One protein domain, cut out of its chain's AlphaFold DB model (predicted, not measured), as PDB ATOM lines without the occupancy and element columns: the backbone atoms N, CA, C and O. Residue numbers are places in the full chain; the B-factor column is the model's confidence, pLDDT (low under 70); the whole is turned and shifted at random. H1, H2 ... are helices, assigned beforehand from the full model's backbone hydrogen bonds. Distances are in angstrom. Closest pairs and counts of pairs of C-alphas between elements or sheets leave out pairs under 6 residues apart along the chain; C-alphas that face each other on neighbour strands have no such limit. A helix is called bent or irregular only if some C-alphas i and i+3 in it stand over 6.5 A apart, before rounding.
ATOM      1  N   HIS A 143      34.332  46.689  45.183       87.06
ATOM      2  CA  HIS A 143      35.582  46.020  44.808       87.06
ATOM      3  C   HIS A 143      36.821  46.665  45.426       87.06
ATOM      4  O   HIS A 143      37.804  45.972  45.685       87.06
ATOM      5  N   PHE A 144      36.776  47.977  45.680       84.38
ATOM      6  CA  PHE A 144      37.855  48.658  46.378       84.38
ATOM      7  C   PHE A 144      38.000  48.058  47.779       84.38
ATOM      8  O   PHE A 144      39.077  47.595  48.130       84.38
ATOM      9  N   LEU A 145      36.902  47.949  48.528       80.94
ATOM     10  CA  LEU A 145      36.902  47.427  49.897       80.94
ATOM     11  C   LEU A 145      37.280  45.946  49.977       80.94
ATOM     12  O   LEU A 145      38.113  45.586  50.800       80.94
ATOM     13  N   THR A 146      36.714  45.105  49.110       79.50
ATOM     14  CA  THR A 146      36.899  43.647  49.194       79.50
ATOM     15  C   THR A 146      38.252  43.182  48.667       79.50
ATOM     16  O   THR A 146      38.862  42.281  49.230       79.50
ATOM     17  N   SER A 147      38.758  43.799  47.595       74.69
ATOM     18  CA  SER A 147      40.015  43.369  46.959       74.69
ATOM     19  C   SER A 147      41.249  44.063  47.541       74.69
ATOM     20  O   SER A 147      42.371  43.628  47.289       74.69
ATOM     21  N   GLN A 148      41.068  45.159  48.285       71.06
ATOM     22  CA  GLN A 148      42.154  45.969  48.851       71.06
ATOM     23  C   GLN A 148      41.998  46.193  50.360       71.06
ATOM     24  O   GLN A 148      42.579  47.142  50.890       71.06
ATOM     25  N   GLU A 149      41.255  45.329  51.062       72.38
ATOM     26  CA  GLU A 149      40.919  45.494  52.485       72.38
ATOM     27  C   GLU A 149      42.154  45.841  53.334       72.38
ATOM     28  O   GLU A 149      42.138  46.801  54.102       72.38
ATOM     29  N   GLY A 150      43.273  45.135  53.127       75.06
ATOM     30  CA  GLY A 150      44.521  45.379  53.857       75.06
ATOM     31  C   GLY A 150      45.145  46.756  53.600       75.06
ATOM     32  O   GLY A 150      45.636  47.390  54.534       75.06
ATOM     33  N   ASN A 151      45.114  47.244  52.360       79.69
ATOM     34  CA  ASN A 151      45.663  48.553  51.997       79.69
ATOM     35  C   ASN A 151      44.753  49.692  52.470       79.69
ATOM     36  O   ASN A 151      45.234  50.673  53.034       79.69
ATOM     37  N   ILE A 152      43.437  49.534  52.314       85.12
ATOM     38  CA  ILE A 152      42.446  50.513  52.775       85.12
ATOM     39  C   ILE A 152      42.466  50.615  54.293       85.12
ATOM     40  O   ILE A 152      42.506  51.722  54.825       85.12
ATOM     41  N   TYR A 153      42.504  49.478  54.991       84.94
ATOM     42  CA  TYR A 153      42.651  49.462  56.439       84.94
ATOM     43  C   TYR A 153      43.904  50.228  56.875       84.94
ATOM     44  O   TYR A 153      43.805  51.058  57.769       84.94
ATOM     45  N   ARG A 154      45.061  50.018  56.226       81.38
ATOM     46  CA  ARG A 154      46.304  50.750  56.542       81.38
ATOM     47  C   ARG A 154      46.164  52.261  56.350       81.38
ATOM     48  O   ARG A 154      46.665  53.015  57.182       81.38
ATOM     49  N   VAL A 155      45.500  52.704  55.281       85.44
ATOM     50  CA  VAL A 155      45.247  54.134  55.040       85.44
ATOM     51  C   VAL A 155      44.326  54.704  56.116       85.44
ATOM     52  O   VAL A 155      44.695  55.677  56.767       85.44
ATOM     53  N   LEU A 156      43.174  54.075  56.361       90.19
ATOM     54  CA  LEU A 156      42.204  54.529  57.364       90.19
ATOM     55  C   LEU A 156      42.780  54.497  58.783       90.19
ATOM     56  O   LEU A 156      42.593  55.442  59.539       90.19
ATOM     57  N   GLU A 157      43.524  53.451  59.143       85.81
ATOM     58  CA  GLU A 157      44.207  53.347  60.434       85.81
ATOM     59  C   GLU A 157      45.194  54.502  60.627       85.81
ATOM     60  O   GLU A 157      45.231  55.113  61.697       85.81
ATOM     61  N   ARG A 158      45.994  54.818  59.601       82.12
ATOM     62  CA  ARG A 158      46.915  55.955  59.659       82.12
ATOM     63  C   ARG A 158      46.148  57.263  59.779       82.12
ATOM     64  O   ARG A 158      46.478  58.032  60.673       82.12
ATOM     65  N   LEU A 159      45.115  57.491  58.973       84.00
ATOM     66  CA  LEU A 159      44.298  58.706  59.067       84.00
ATOM     67  C   LEU A 159      43.692  58.890  60.460       84.00
ATOM     68  O   LEU A 159      43.794  59.973  61.025       84.00
ATOM     69  N   VAL A 160      43.139  57.827  61.052       85.94
ATOM     70  CA  VAL A 160      42.618  57.849  62.428       85.94
ATOM     71  C   VAL A 160      43.704  58.260  63.424       85.94
ATOM     72  O   VAL A 160      43.451  59.106  64.276       85.94
ATOM     73  N   LYS A 161      44.915  57.698  63.310       78.69
ATOM     74  CA  LYS A 161      46.047  58.049  64.187       78.69
ATOM     75  C   LYS A 161      46.512  59.500  64.010       78.69
ATOM     76  O   LYS A 161      46.973  60.089  64.976       78.69
ATOM     77  N   HIS A 162      46.398  60.075  62.810       72.12
ATOM     78  CA  HIS A 162      46.763  61.479  62.560       72.12
ATOM     79  C   HIS A 162      45.676  62.454  63.037       72.12
ATOM     80  O   HIS A 162      45.980  63.562  63.467       72.12
ATOM     81  N   ALA A 163      44.411  62.031  63.019       71.81
ATOM     82  CA  ALA A 163      43.255  62.817  63.450       71.81
ATOM     83  C   ALA A 163      43.066  62.890  64.984       71.81
ATOM     84  O   ALA A 163      42.049  63.385  65.470       71.81
ATOM     85  N   GLU A 164      44.037  62.400  65.755       63.97
ATOM     86  CA  GLU A 164      44.047  62.382  67.217       63.97
ATOM     87  C   GLU A 164      44.083  63.810  67.815       63.97
ATOM     88  O   GLU A 164      45.026  64.567  67.592       63.97
ATOM     89  N   GLY A 165      43.068  64.175  68.615       52.94
ATOM     90  CA  GLY A 165      43.136  65.316  69.543       52.94
ATOM     91  C   GLY A 165      42.596  66.680  69.082       52.94
ATOM     92  O   GLY A 165      42.812  67.655  69.799       52.94
ATOM     93  N   ALA A 166      41.876  66.794  67.959       45.53
ATOM     94  CA  ALA A 166      41.301  68.077  67.530       45.53
ATOM     95  C   ALA A 166      39.937  67.959  66.833       45.53
ATOM     96  O   ALA A 166      39.573  66.904  66.316       45.53
ATOM     97  N   GLU A 167      39.202  69.073  66.760       54.03
ATOM     98  CA  GLU A 167      38.164  69.276  65.743       54.03
ATOM     99  C   GLU A 167      38.838  69.304  64.364       54.03
ATOM    100  O   GLU A 167      39.308  70.337  63.885       54.03
ATOM    101  N   VAL A 168      38.988  68.130  63.752       59.44
ATOM    102  CA  VAL A 168      39.615  68.005  62.437       59.44
ATOM    103  C   VAL A 168      38.635  68.484  61.371       59.44
ATOM    104  O   VAL A 168      37.558  67.913  61.217       59.44
ATOM    105  N   SER A 169      39.005  69.528  60.628       67.75
ATOM    106  CA  SER A 169      38.241  69.950  59.455       67.75
ATOM    107  C   SER A 169      38.358  68.911  58.337       67.75
ATOM    108  O   SER A 169      39.446  68.387  58.088       67.75
ATOM    109  N   SER A 170      37.268  68.670  57.606       71.38
ATOM    110  CA  SER A 170      37.211  67.713  56.487       71.38
ATOM    111  C   SER A 170      38.334  67.910  55.469       71.38
ATOM    112  O   SER A 170      38.979  66.955  55.043       71.38
ATOM    113  N   SER A 171      38.655  69.172  55.167       71.12
ATOM    114  CA  SER A 171      39.728  69.542  54.242       71.12
ATOM    115  C   SER A 171      41.108  69.017  54.645       71.12
ATOM    116  O   SER A 171      41.906  68.690  53.776       71.12
ATOM    117  N   ARG A 172      41.401  68.905  55.947       71.81
ATOM    118  CA  ARG A 172      42.694  68.387  56.419       71.81
ATOM    119  C   ARG A 172      42.773  66.872  56.296       71.81
ATOM    120  O   ARG A 172      43.809  66.358  55.889       71.81
ATOM    121  N   LEU A 173      41.682  66.165  56.596       79.25
ATOM    122  CA  LEU A 173      41.613  64.713  56.396       79.25
ATOM    123  C   LEU A 173      41.799  64.342  54.922       79.25
ATOM    124  O   LEU A 173      42.442  63.339  54.621       79.25
ATOM    125  N   GLU A 174      41.263  65.160  54.014       83.44
ATOM    126  CA  GLU A 174      41.459  65.005  52.571       83.44
ATOM    127  C   GLU A 174      42.930  65.133  52.170       83.44
ATOM    128  O   GLU A 174      43.450  64.237  51.503       83.44
ATOM    129  N   THR A 175      43.615  66.190  52.619       76.69
ATOM    130  CA  THR A 175      45.053  66.383  52.361       76.69
ATOM    131  C   THR A 175      45.880  65.207  52.879       76.69
ATOM    132  O   THR A 175      46.735  64.684  52.170       76.69
ATOM    133  N   TRP A 176      45.582  64.699  54.071       76.06
ATOM    134  CA  TRP A 176      46.311  63.549  54.611       76.06
ATOM    135  C   TRP A 176      46.033  62.251  53.861       76.06
ATOM    136  O   TRP A 176      46.912  61.403  53.705       76.06
ATOM    137  N   ALA A 177      44.803  62.067  53.383       81.81
ATOM    138  CA  ALA A 177      44.470  60.913  52.563       81.81
ATOM    139  C   ALA A 177      45.204  60.971  51.212       81.81
ATOM    140  O   ALA A 177      45.638  59.930  50.712       81.81
ATOM    141  N   GLU A 178      45.410  62.174  50.667       82.94
ATOM    142  CA  GLU A 178      46.239  62.408  49.484       82.94
ATOM    143  C   GLU A 178      47.711  62.059  49.715       82.94
ATOM    144  O   GLU A 178      48.334  61.408  48.877       82.94
ATOM    145  N   GLU A 179      48.281  62.406  50.863       75.38
ATOM    146  CA  GLU A 179      49.672  62.067  51.186       75.38
ATOM    147  C   GLU A 179      49.869  60.556  51.368       75.38
ATOM    148  O   GLU A 179      50.914  60.009  51.019       75.38
ATOM    149  N   LEU A 180      48.842  59.844  51.842       79.88
ATOM    150  CA  LEU A 180      48.838  58.384  51.993       79.88
ATOM    151  C   LEU A 180      48.529  57.624  50.690       79.88
ATOM    152  O   LEU A 180      48.445  56.390  50.698       79.88
ATOM    153  N   GLN A 181      48.400  58.320  49.555       80.19
ATOM    154  CA  GLN A 181      48.000  57.733  48.272       80.19
ATOM    155  C   GLN A 181      48.906  56.601  47.767       80.19
ATOM    156  O   GLN A 181      48.480  55.795  46.940       80.19
ATOM    157  N   TYR A 182      50.150  56.508  48.244       78.06
ATOM    158  CA  TYR A 182      51.091  55.454  47.852       78.06
ATOM    159  C   TYR A 182      50.643  54.054  48.291       78.06
ATOM    160  O   TYR A 182      50.996  53.074  47.637       78.06
ATOM    161  N   PHE A 183      49.805  53.950  49.328       76.94
ATOM    162  CA  PHE A 183      49.148  52.694  49.706       76.94
ATOM    163  C   PHE A 183      47.969  52.327  48.805       76.94
ATOM    164  O   PHE A 183      47.501  51.191  48.839       76.94
ATOM    165  N   LEU A 184      47.465  53.276  48.016       82.88
ATOM    166  CA  LEU A 184      46.322  53.065  47.143       82.88
ATOM    167  C   LEU A 184      46.781  52.641  45.741       82.88
ATOM    168  O   LEU A 184      47.788  53.156  45.230       82.88
ATOM    169  N   PRO A 185      46.027  51.756  45.061       84.50
ATOM    170  CA  PRO A 185      46.244  51.508  43.644       84.50
ATOM    171  C   PRO A 185      46.070  52.805  42.846       84.50
ATOM    172  O   PRO A 185      45.208  53.625  43.161       84.50
ATOM    173  N   HIS A 186      46.854  52.972  41.779       85.69
ATOM    174  CA  HIS A 186      46.899  54.206  40.979       85.69
ATOM    175  C   HIS A 186      45.512  54.703  40.522       85.69
ATOM    176  O   HIS A 186      45.240  55.900  40.487       85.69
ATOM    177  N   THR A 187      44.595  53.783  40.230       87.88
ATOM    178  CA  THR A 187      43.227  54.062  39.762       87.88
ATOM    179  C   THR A 187      42.320  54.688  40.830       87.88
ATOM    180  O   THR A 187      41.270  55.236  40.495       87.88
ATOM    181  N   TYR A 188      42.722  54.621  42.103       88.25
ATOM    182  CA  TYR A 188      42.037  55.212  43.255       88.25
ATOM    183  C   TYR A 188      42.771  56.435  43.826       88.25
ATOM    184  O   TYR A 188      42.287  57.043  44.775       88.25
ATOM    185  N   ARG A 189      43.913  56.835  43.249       89.69
ATOM    186  CA  ARG A 189      44.658  58.041  43.646       89.69
ATOM    187  C   ARG A 189      43.994  59.292  43.072       89.69
ATOM    188  O   ARG A 189      44.433  59.850  42.064       89.69
ATOM    189  N   LYS A 190      42.842  59.646  43.639       89.88
ATOM    190  CA  LYS A 190      41.969  60.737  43.195       89.88
ATOM    191  C   LYS A 190      41.430  61.477  44.408       89.88
ATOM    192  O   LYS A 190      41.034  60.836  45.379       89.88
ATOM    193  N   LYS A 191      41.326  62.803  44.299       90.50
ATOM    194  CA  LYS A 191      40.781  63.673  45.353       90.50
ATOM    195  C   LYS A 191      39.419  63.208  45.868       90.50
ATOM    196  O   LYS A 191      39.140  63.292  47.054       90.50
ATOM    197  N   GLU A 192      38.586  62.648  44.994       91.69
ATOM    198  CA  GLU A 192      37.271  62.156  45.379       91.69
ATOM    199  C   GLU A 192      37.355  60.922  46.287       91.69
ATOM    200  O   GLU A 192      36.567  60.789  47.215       91.69
ATOM    201  N   ILE A 193      38.328  60.034  46.067       93.00
ATOM    202  CA  ILE A 193      38.568  58.902  46.970       93.00
ATOM    203  C   ILE A 193      39.091  59.405  48.315       93.00
ATOM    204  O   ILE A 193      38.659  58.910  49.353       93.00
ATOM    205  N   TYR A 194      39.961  60.416  48.313       90.94
ATOM    206  CA  TYR A 194      40.485  61.031  49.537       90.94
ATOM    207  C   TYR A 194      39.363  61.656  50.377       90.94
ATOM    208  O   TYR A 194      39.278  61.379  51.572       90.94
ATOM    209  N   ALA A 195      38.430  62.373  49.743       91.88
ATOM    210  CA  ALA A 195      37.226  62.908  50.384       91.88
ATOM    211  C   ALA A 195      36.325  61.826  50.986       91.88
ATOM    212  O   ALA A 195      35.789  61.996  52.081       91.88
ATOM    213  N   LEU A 196      36.172  60.683  50.317       94.38
ATOM    214  CA  LEU A 196      35.388  59.573  50.860       94.38
ATOM    215  C   LEU A 196      36.092  58.888  52.039       94.38
ATOM    216  O   LEU A 196      35.434  58.534  53.014       94.38
ATOM    217  N   LEU A 197      37.417  58.725  51.986       93.25
ATOM    218  CA  LEU A 197      38.206  58.196  53.105       93.25
ATOM    219  C   LEU A 197      38.159  59.137  54.318       93.25
ATOM    220  O   LEU A 197      37.977  58.669  55.441       93.25
ATOM    221  N   ALA A 198      38.252  60.448  54.089       90.44
ATOM    222  CA  ALA A 198      38.067  61.471  55.113       90.44
ATOM    223  C   ALA A 198      36.694  61.346  55.792       90.44
ATOM    224  O   ALA A 198      36.627  61.235  57.014       90.44
ATOM    225  N   GLN A 199      35.614  61.242  55.007       92.44
ATOM    226  CA  GLN A 199      34.256  61.045  55.532       92.44
ATOM    227  C   GLN A 199      34.128  59.780  56.393       92.44
ATOM    228  O   GLN A 199      33.460  59.808  57.424       92.44
ATOM    229  N   VAL A 200      34.781  58.670  56.024       94.44
ATOM    230  CA  VAL A 200      34.791  57.460  56.869       94.44
ATOM    231  C   VAL A 200      35.387  57.773  58.240       94.44
ATOM    232  O   VAL A 200      34.792  57.432  59.259       94.44
ATOM    233  N   VAL A 201      36.535  58.450  58.277       92.06
ATOM    234  CA  VAL A 201      37.218  58.813  59.526       92.06
ATOM    235  C   VAL A 201      36.364  59.759  60.371       92.06
ATOM    236  O   VAL A 201      36.239  59.552  61.577       92.06
ATOM    237  N   GLU A 202      35.697  60.737  59.761       91.06
ATOM    238  CA  GLU A 202      34.760  61.622  60.466       91.06
ATOM    239  C   GLU A 202      33.622  60.856  61.140       91.06
ATOM    240  O   GLU A 202      33.304  61.122  62.302       91.06
ATOM    241  N   VAL A 203      33.030  59.882  60.441       93.69
ATOM    242  CA  VAL A 203      31.972  59.035  61.004       93.69
ATOM    243  C   VAL A 203      32.498  58.229  62.194       93.69
ATOM    244  O   VAL A 203      31.828  58.158  63.222       93.69
ATOM    245  N   LEU A 204      33.722  57.696  62.123       93.62
ATOM    246  CA  LEU A 204      34.341  56.992  63.251       93.62
ATOM    247  C   LEU A 204      34.499  57.891  64.489       93.62
ATOM    248  O   LEU A 204      34.184  57.475  65.607       93.62
ATOM    249  N   PHE A 205      34.935  59.140  64.312       90.50
ATOM    250  CA  PHE A 205      35.019  60.096  65.421       90.50
ATOM    251  C   PHE A 205      33.641  60.566  65.907       90.50
ATOM    252  O   PHE A 205      33.474  60.817  67.101       90.50
ATOM    253  N   ASN A 206      32.634  60.645  65.032       91.44
ATOM    254  CA  ASN A 206      31.246  60.887  65.434       91.44
ATOM    255  C   ASN A 206      30.714  59.766  66.336       91.44
ATOM    256  O   ASN A 206      30.081  60.065  67.346       91.44
ATOM    257  N   ILE A 207      30.999  58.501  66.009       93.62
ATOM    258  CA  ILE A 207      30.652  57.344  66.852       93.62
ATOM    259  C   ILE A 207      31.322  57.488  68.223       93.62
ATOM    260  O   ILE A 207      30.644  57.434  69.247       93.62
ATOM    261  N   LYS A 208      32.634  57.771  68.255       90.94
ATOM    262  CA  LYS A 208      33.383  58.006  69.503       90.94
ATOM    263  C   LYS A 208      32.760  59.104  70.374       90.94
ATOM    264  O   LYS A 208      32.684  58.956  71.590       90.94
ATOM    265  N   ARG A 209      32.320  60.208  69.760       89.94
ATOM    266  CA  ARG A 209      31.691  61.339  70.464       89.94
ATOM    267  C   ARG A 209      30.317  61.009  71.042       89.94
ATOM    268  O   ARG A 209      29.959  61.586  72.060       89.94
ATOM    269  N   LYS A 210      29.544  60.139  70.386       92.81
ATOM    270  CA  LYS A 210      28.200  59.751  70.848       92.81
ATOM    271  C   LYS A 210      28.209  58.595  71.850       92.81
ATOM    272  O   LYS A 210      27.196  58.375  72.504       92.81
ATOM    273  N   ALA A 211      29.323  57.876  71.977       92.44
ATOM    274  CA  ALA A 211      29.474  56.816  72.963       92.44
ATOM    275  C   ALA A 211      29.350  57.352  74.401       92.44
ATOM    276  O   ALA A 211      29.736  58.485  74.688       92.44
ATOM    277  N   SER A 212      28.844  56.517  75.314       89.69
ATOM    278  CA  SER A 212      28.621  56.888  76.721       89.69
ATOM    279  C   SER A 212      29.902  57.281  77.458       89.69
ATOM    280  O   SER A 212      29.879  58.121  78.352       89.69
ATOM    281  N   ASP A 213      31.020  56.664  77.082       89.31
ATOM    282  CA  ASP A 213      32.357  56.966  77.569       89.31
ATOM    283  C   ASP A 213      33.396  56.662  76.474       89.31
ATOM    284  O   ASP A 213      33.069  56.186  75.386       89.31
ATOM    285  N   GLN A 214      34.663  56.975  76.747       84.69
ATOM    286  CA  GLN A 214      35.754  56.869  75.772       84.69
ATOM    287  C   GLN A 214      36.448  55.494  75.769       84.69
ATOM    288  O   GLN A 214      37.517  55.351  75.179       84.69
ATOM    289  N   THR A 215      35.870  54.479  76.422       87.50
ATOM    290  CA  THR A 215      36.403  53.112  76.395       87.50
ATOM    291  C   THR A 215      36.080  52.432  75.067       87.50
ATOM    292  O   THR A 215      35.021  52.638  74.470       87.50
ATOM    293  N   THR A 216      36.953  51.524  74.627       90.75
ATOM    294  CA  THR A 216      36.712  50.702  73.428       90.75
ATOM    295  C   THR A 216      35.372  49.967  73.494       90.75
ATOM    296  O   THR A 216      34.679  49.839  72.486       90.75
ATOM    297  N   LYS A 217      34.973  49.508  74.688       93.00
ATOM    298  CA  LYS A 217      33.714  48.787  74.898       93.00
ATOM    299  C   LYS A 217      32.497  49.675  74.625       93.00
ATOM    300  O   LYS A 217      31.605  49.236  73.904       93.00
ATOM    301  N   ALA A 218      32.462  50.894  75.163       93.19
ATOM    302  CA  ALA A 218      31.347  51.819  74.960       93.19
ATOM    303  C   ALA A 218      31.244  52.292  73.504       93.19
ATOM    304  O   ALA A 218      30.154  52.332  72.942       93.19
ATOM    305  N   ILE A 219      32.382  52.569  72.862       94.56
ATOM    306  CA  ILE A 219      32.428  52.995  71.456       94.56
ATOM    307  C   ILE A 219      31.909  51.887  70.527       94.56
ATOM    308  O   ILE A 219      31.099  52.145  69.636       94.56
ATOM    309  N   LEU A 220      32.327  50.635  70.748       95.62
ATOM    310  CA  LEU A 220      31.807  49.495  69.988       95.62
ATOM    311  C   LEU A 220      30.319  49.242  70.270       95.62
ATOM    312  O   LEU A 220      29.588  48.842  69.361       95.62
ATOM    313  N   ALA A 221      29.861  49.471  71.504       95.88
ATOM    314  CA  ALA A 221      28.447  49.371  71.852       95.88
ATOM    315  C   ALA A 221      27.606  50.425  71.115       95.88
ATOM    316  O   ALA A 221      26.546  50.077  70.596       95.88
ATOM    317  N   GLU A 222      28.097  51.663  70.999       96.94
ATOM    318  CA  GLU A 222      27.448  52.733  70.231       96.94
ATOM    319  C   GLU A 222      27.334  52.368  68.744       96.94
ATOM    320  O   GLU A 222      26.252  52.462  68.164       96.94
ATOM    321  N   TRP A 223      28.417  51.871  68.137       96.38
ATOM    322  CA  TRP A 223      28.398  51.402  66.748       96.38
ATOM    323  C   TRP A 223      27.357  50.299  66.522       96.38
ATOM    324  O   TRP A 223      26.526  50.415  65.625       96.38
ATOM    325  N   ARG A 224      27.368  49.244  67.346       95.50
ATOM    326  CA  ARG A 224      26.508  48.064  67.146       95.50
ATOM    327  C   ARG A 224      25.040  48.339  67.458       95.50
ATOM    328  O   ARG A 224      24.163  47.878  66.725       95.50
ATOM    329  N   SER A 225      24.761  49.107  68.510       95.94
ATOM    330  CA  SER A 225      23.384  49.419  68.918       95.94
ATOM    331  C   SER A 225      22.698  50.366  67.935       95.94
ATOM    332  O   SER A 225      21.500  50.245  67.710       95.94
ATOM    333  N   ASN A 226      23.463  51.257  67.293       95.38
ATOM    334  CA  ASN A 226      22.958  52.240  66.333       95.38
ATOM    335  C   ASN A 226      23.419  51.960  64.888       95.38
ATOM    336  O   ASN A 226      23.487  52.875  64.065       95.38
ATOM    337  N   HIS A 227      23.743  50.704  64.560       91.19
ATOM    338  CA  HIS A 227      24.387  50.347  63.289       91.19
ATOM    339  C   HIS A 227      23.584  50.791  62.059       91.19
ATOM    340  O   HIS A 227      24.171  51.260  61.090       91.19
ATOM    341  N   SER A 228      22.248  50.713  62.089       89.94
ATOM    342  CA  SER A 228      21.391  51.128  60.970       89.94
ATOM    343  C   SER A 228      21.594  52.601  60.598       89.94
ATOM    344  O   SER A 228      21.714  52.929  59.419       89.94
ATOM    345  N   LYS A 229      21.720  53.475  61.600       91.69
ATOM    346  CA  LYS A 229      22.015  54.902  61.431       91.69
ATOM    347  C   LYS A 229      23.449  55.129  60.969       91.69
ATOM    348  O   LYS A 229      23.685  55.873  60.026       91.69
ATOM    349  N   TRP A 230      24.423  54.498  61.613       94.31
ATOM    350  CA  TRP A 230      25.824  54.734  61.265       94.31
ATOM    351  C   TRP A 230      26.178  54.215  59.873       94.31
ATOM    352  O   TRP A 230      26.955  54.841  59.155       94.31
ATOM    353  N   LEU A 231      25.546  53.123  59.439       91.12
ATOM    354  CA  LEU A 231      25.656  52.653  58.068       91.12
ATOM    355  C   LEU A 231      25.160  53.712  57.081       91.12
ATOM    356  O   LEU A 231      25.838  53.944  56.089       91.12
ATOM    357  N   THR A 232      24.045  54.409  57.308       89.44
ATOM    358  CA  THR A 232      23.617  55.450  56.351       89.44
ATOM    359  C   THR A 232      24.587  56.631  56.288       89.44
ATOM    360  O   THR A 232      24.687  57.266  55.243       89.44
ATOM    361  N   GLU A 233      25.354  56.897  57.346       91.62
ATOM    362  CA  GLU A 233      26.391  57.934  57.354       91.62
ATOM    363  C   GLU A 233      27.695  57.501  56.658       91.62
ATOM    364  O   GLU A 233      28.389  58.347  56.098       91.62
ATOM    365  N   LEU A 234      28.013  56.203  56.631       92.94
ATOM    366  CA  LEU A 234      29.231  55.688  56.001       92.94
ATOM    367  C   LEU A 234      29.122  55.646  54.466       92.94
ATOM    368  O   LEU A 234      28.234  54.965  53.938       92.94
ATOM    369  N   PRO A 235      30.094  56.208  53.719       93.94
ATOM    370  CA  PRO A 235      30.162  56.088  52.263       93.94
ATOM    371  C   PRO A 235      30.714  54.720  51.813       93.94
ATOM    372  O   PRO A 235      31.478  54.622  50.856       93.94
ATOM    373  N   ILE A 236      30.365  53.646  52.521       90.50
ATOM    374  CA  ILE A 236      30.856  52.281  52.310       90.50
ATOM    375  C   ILE A 236      29.662  51.351  52.126       90.50
ATOM    376  O   ILE A 236      28.752  51.333  52.951       90.50
ATOM    377  N   THR A 237      29.664  50.527  51.081       83.88
ATOM    378  CA  THR A 237      28.692  49.435  50.922       83.88
ATOM    379  C   THR A 237      29.426  48.111  50.781       83.88
ATOM    380  O   THR A 237      30.311  47.994  49.949       83.88
ATOM    381  N   ALA A 238      29.049  47.137  51.598       84.25
ATOM    382  CA  ALA A 238      29.504  45.749  51.610       84.25
ATOM    383  C   ALA A 238      28.517  44.955  52.501       84.25
ATOM    384  O   ALA A 238      27.672  45.588  53.152       84.25
ATOM    385  N   PRO A 239      28.564  43.611  52.527       86.38
ATOM    386  CA  PRO A 239      27.873  42.827  53.551       86.38
ATOM    387  C   PRO A 239      28.184  43.353  54.956       86.38
ATOM    388  O   PRO A 239      29.300  43.804  55.225       86.38
ATOM    389  N   TYR A 240      27.191  43.336  55.847       88.81
ATOM    390  CA  TYR A 240      27.316  43.963  57.164       88.81
ATOM    391  C   TYR A 240      28.488  43.385  57.962       88.81
ATOM    392  O   TYR A 240      29.195  44.130  58.627       88.81
ATOM    393  N   GLU A 241      28.747  42.089  57.837       89.56
ATOM    394  CA  GLU A 241      29.817  41.375  58.528       89.56
ATOM    395  C   GLU A 241      31.212  41.878  58.124       89.56
ATOM    396  O   GLU A 241      32.128  41.921  58.948       89.56
ATOM    397  N   GLU A 242      31.385  42.282  56.862       88.50
ATOM    398  CA  GLU A 242      32.633  42.870  56.361       88.50
ATOM    399  C   GLU A 242      32.800  44.304  56.871       88.50
ATOM    400  O   GLU A 242      33.875  44.678  57.348       88.50
ATOM    401  N   ILE A 243      31.720  45.096  56.836       91.31
ATOM    402  CA  ILE A 243      31.727  46.462  57.371       91.31
ATOM    403  C   ILE A 243      31.999  46.434  58.876       91.31
ATOM    404  O   ILE A 243      32.880  47.150  59.342       91.31
ATOM    405  N   ASP A 244      31.291  45.600  59.641       93.31
ATOM    406  CA  ASP A 244      31.447  45.495  61.092       93.31
ATOM    407  C   ASP A 244      32.874  45.101  61.467       93.31
ATOM    408  O   ASP A 244      33.448  45.702  62.371       93.31
ATOM    409  N   ARG A 245      33.488  44.161  60.738       91.44
ATOM    410  CA  ARG A 245      34.884  43.767  60.953       91.44
ATOM    411  C   ARG A 245      35.845  44.939  60.753       91.44
ATOM    412  O   ARG A 245      36.668  45.208  61.633       91.44
ATOM    413  N   LEU A 246      35.745  45.634  59.619       92.00
ATOM    414  CA  LEU A 246      36.604  46.773  59.290       92.00
ATOM    415  C   LEU A 246      36.417  47.918  60.296       92.00
ATOM    416  O   LEU A 246      37.389  48.412  60.872       92.00
ATOM    417  N   ILE A 247      35.165  48.316  60.529       94.81
ATOM    418  CA  ILE A 247      34.803  49.440  61.391       94.81
ATOM    419  C   ILE A 247      35.132  49.131  62.850       94.81
ATOM    420  O   ILE A 247      35.775  49.953  63.492       94.81
ATOM    421  N   SER A 248      34.813  47.939  63.365       94.50
ATOM    422  CA  SER A 248      35.166  47.549  64.739       94.50
ATOM    423  C   SER A 248      36.678  47.602  64.978       94.50
ATOM    424  O   SER A 248      37.127  48.095  66.015       94.50
ATOM    425  N   LYS A 249      37.486  47.150  64.008       93.19
ATOM    426  CA  LYS A 249      38.951  47.216  64.102       93.19
ATOM    427  C   LYS A 249      39.453  48.662  64.124       93.19
ATOM    428  O   LYS A 249      40.343  48.982  64.908       93.19
ATOM    429  N   LEU A 250      38.885  49.538  63.293       93.25
ATOM    430  CA  LEU A 250      39.226  50.963  63.271       93.25
ATOM    431  C   LEU A 250      38.764  51.686  64.543       93.25
ATOM    432  O   LEU A 250      39.526  52.477  65.087       93.25
ATOM    433  N   LEU A 251      37.582  51.372  65.075       93.38
ATOM    434  CA  LEU A 251      37.087  51.931  66.338       93.38
ATOM    435  C   LEU A 251      37.974  51.548  67.531       93.38
ATOM    436  O   LEU A 251      38.140  52.354  68.442       93.38
ATOM    437  N   GLY A 252      38.610  50.373  67.503       90.31
ATOM    438  CA  GLY A 252      39.657  50.020  68.465       90.31
ATOM    439  C   GLY A 252      40.857  50.973  68.417       90.31
ATOM    440  O   GLY A 252      41.359  51.387  69.459       90.31
ATOM    441  N   VAL A 253      41.276  51.386  67.216       88.06
ATOM    442  CA  VAL A 253      42.338  52.393  67.034       88.06
ATOM    443  C   VAL A 253      41.862  53.761  67.524       88.06
ATOM    444  O   VAL A 253      42.590  54.425  68.252       88.06
ATOM    445  N   VAL A 254      40.630  54.150  67.180       87.56
ATOM    446  CA  VAL A 254      39.994  55.408  67.609       87.56
ATOM    447  C   VAL A 254      39.915  55.511  69.134       87.56
ATOM    448  O   VAL A 254      40.134  56.585  69.688       87.56
ATOM    449  N   ALA A 255      39.609  54.416  69.829       85.88
ATOM    450  CA  ALA A 255      39.574  54.386  71.288       85.88
ATOM    451  C   ALA A 255      40.962  54.657  71.896       85.88
ATOM    452  O   ALA A 255      41.084  55.460  72.820       85.88
ATOM    453  N   ALA A 256      42.013  54.073  71.310       78.38
ATOM    454  CA  ALA A 256      43.394  54.248  71.758       78.38
ATOM    455  C   ALA A 256      43.941  55.675  71.553       78.38
ATOM    456  O   ALA A 256      44.891  56.057  72.229       78.38
ATOM    457  N   THR A 257      43.335  56.498  70.687       70.19
ATOM    458  CA  THR A 257      43.792  57.881  70.440       70.19
ATOM    459  C   THR A 257      43.480  58.870  71.581       70.19
ATOM    460  O   THR A 257      43.548  60.075  71.386       70.19
ATOM    461  N   ASN A 258      42.984  58.420  72.738       56.12
ATOM    462  CA  ASN A 258      42.757  59.278  73.914       56.12
ATOM    463  C   ASN A 258      43.528  58.793  75.148       56.12
ATOM    464  O   ASN A 258      43.428  59.416  76.209       56.12
TER     465      ASN A 258
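What this domain is: This is residues 143 to 258 of the 366 residues of an uncharacterized protein of Candidatus Cyclonatronum proteinivorum (UniProt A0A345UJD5). One long helix, H4, runs across a slightly curved row of three helices, H2, H7 and H5, with H7 in the middle of the row. H3 packs beside H4 and H2, H6 lies on the other side of H4 from H3, and the short H1 sits at the beginning of H2. The printed part has 116 residues with seven named helices, H1 to H7 in chain order, and no named strand; the class is all helix, and the helix packing is mostly crossed. It is compact, with a radius of gyration of the C-alphas of 13.3 A and spans of 40 by 32 by 20 A.

Where its parts are: H4, residues 191 to 210, is the longest helix, 28.7 A from C-alpha 191 at (40.781, 63.673, 45.353) to C-alpha 210 at (28.200, 59.751, 70.848). H7, residues 240 to 256, is 24.0 A long and ends at C-alpha 256 at (43.394, 54.248, 71.758). H2, residues 149 to 162, is 19.8 A long, and H5, residues 216 to 225, is 14.1 A long. H3, residues 170 to 183, is 20.3 A long and irregular: C-alphas 179 and 182 are 7.5 A apart. H6 is residues 227 to 233, and H1 is residues 143 to 147, beginning at C-alpha 143 at (35.582, 46.020, 44.808).

How they stand to each other: H4 is the hub, touching five helices. With residues 197 to 201 alone it touches H2 at a steep tilt of 63 degrees; their closest C-alphas, of Val 201 and Val 160, are 6.2 A apart. With residues 204 to 208 alone it touches H7, closest at the C-alphas of Leu 204 and Leu 251, 6.5 A, at a steep tilt of 69 degrees, only just short of about perpendicular. With residues 207 to 210 alone it touches H5, about perpendicular at 77 degrees, with the C-alphas of Lys 208 and Ile 219 closest at 5.5 A. H3 touches H4, closest at the C-alphas of Leu 173 and Ala 198, 5.0 A. H6 and H4 only just touch, with 3 pairs of C-alphas within 8 A, the closest being those of Glu 233 and Val 203, 6.8 A. H2 and H7 touch at a shallow tilt of 29 degrees, the same way, closest at the C-alphas of Glu 157 and Leu 250, 6.2 A. H5 and H7 touch at a shallow tilt of 31 degrees, opposite ways, closest at the C-alphas of Thr 216 and Ala 255, 5.1 A. H2 and H3 form a helical hairpin, closest at the C-alphas of Asn 151 and Phe 183, 5.9 A. H1 is close to H2 but not clearly touching, the C-alphas of Leu 145 and Ile 152 being 7.0 A apart. Every O i to N i+4 pair is within hydrogen-bond range in H1, H2, H4, H5, H6 and H7; in H3, 8 of 10 are.

The domain as a whole: The two C-alphas farthest apart, of His 186 and Ser 212, are 40.2 A apart. The printed part has no cut, and no link is long. Mean pLDDT of the printed part is 85.3; residues 164 to 169 and residue 258 are under 70.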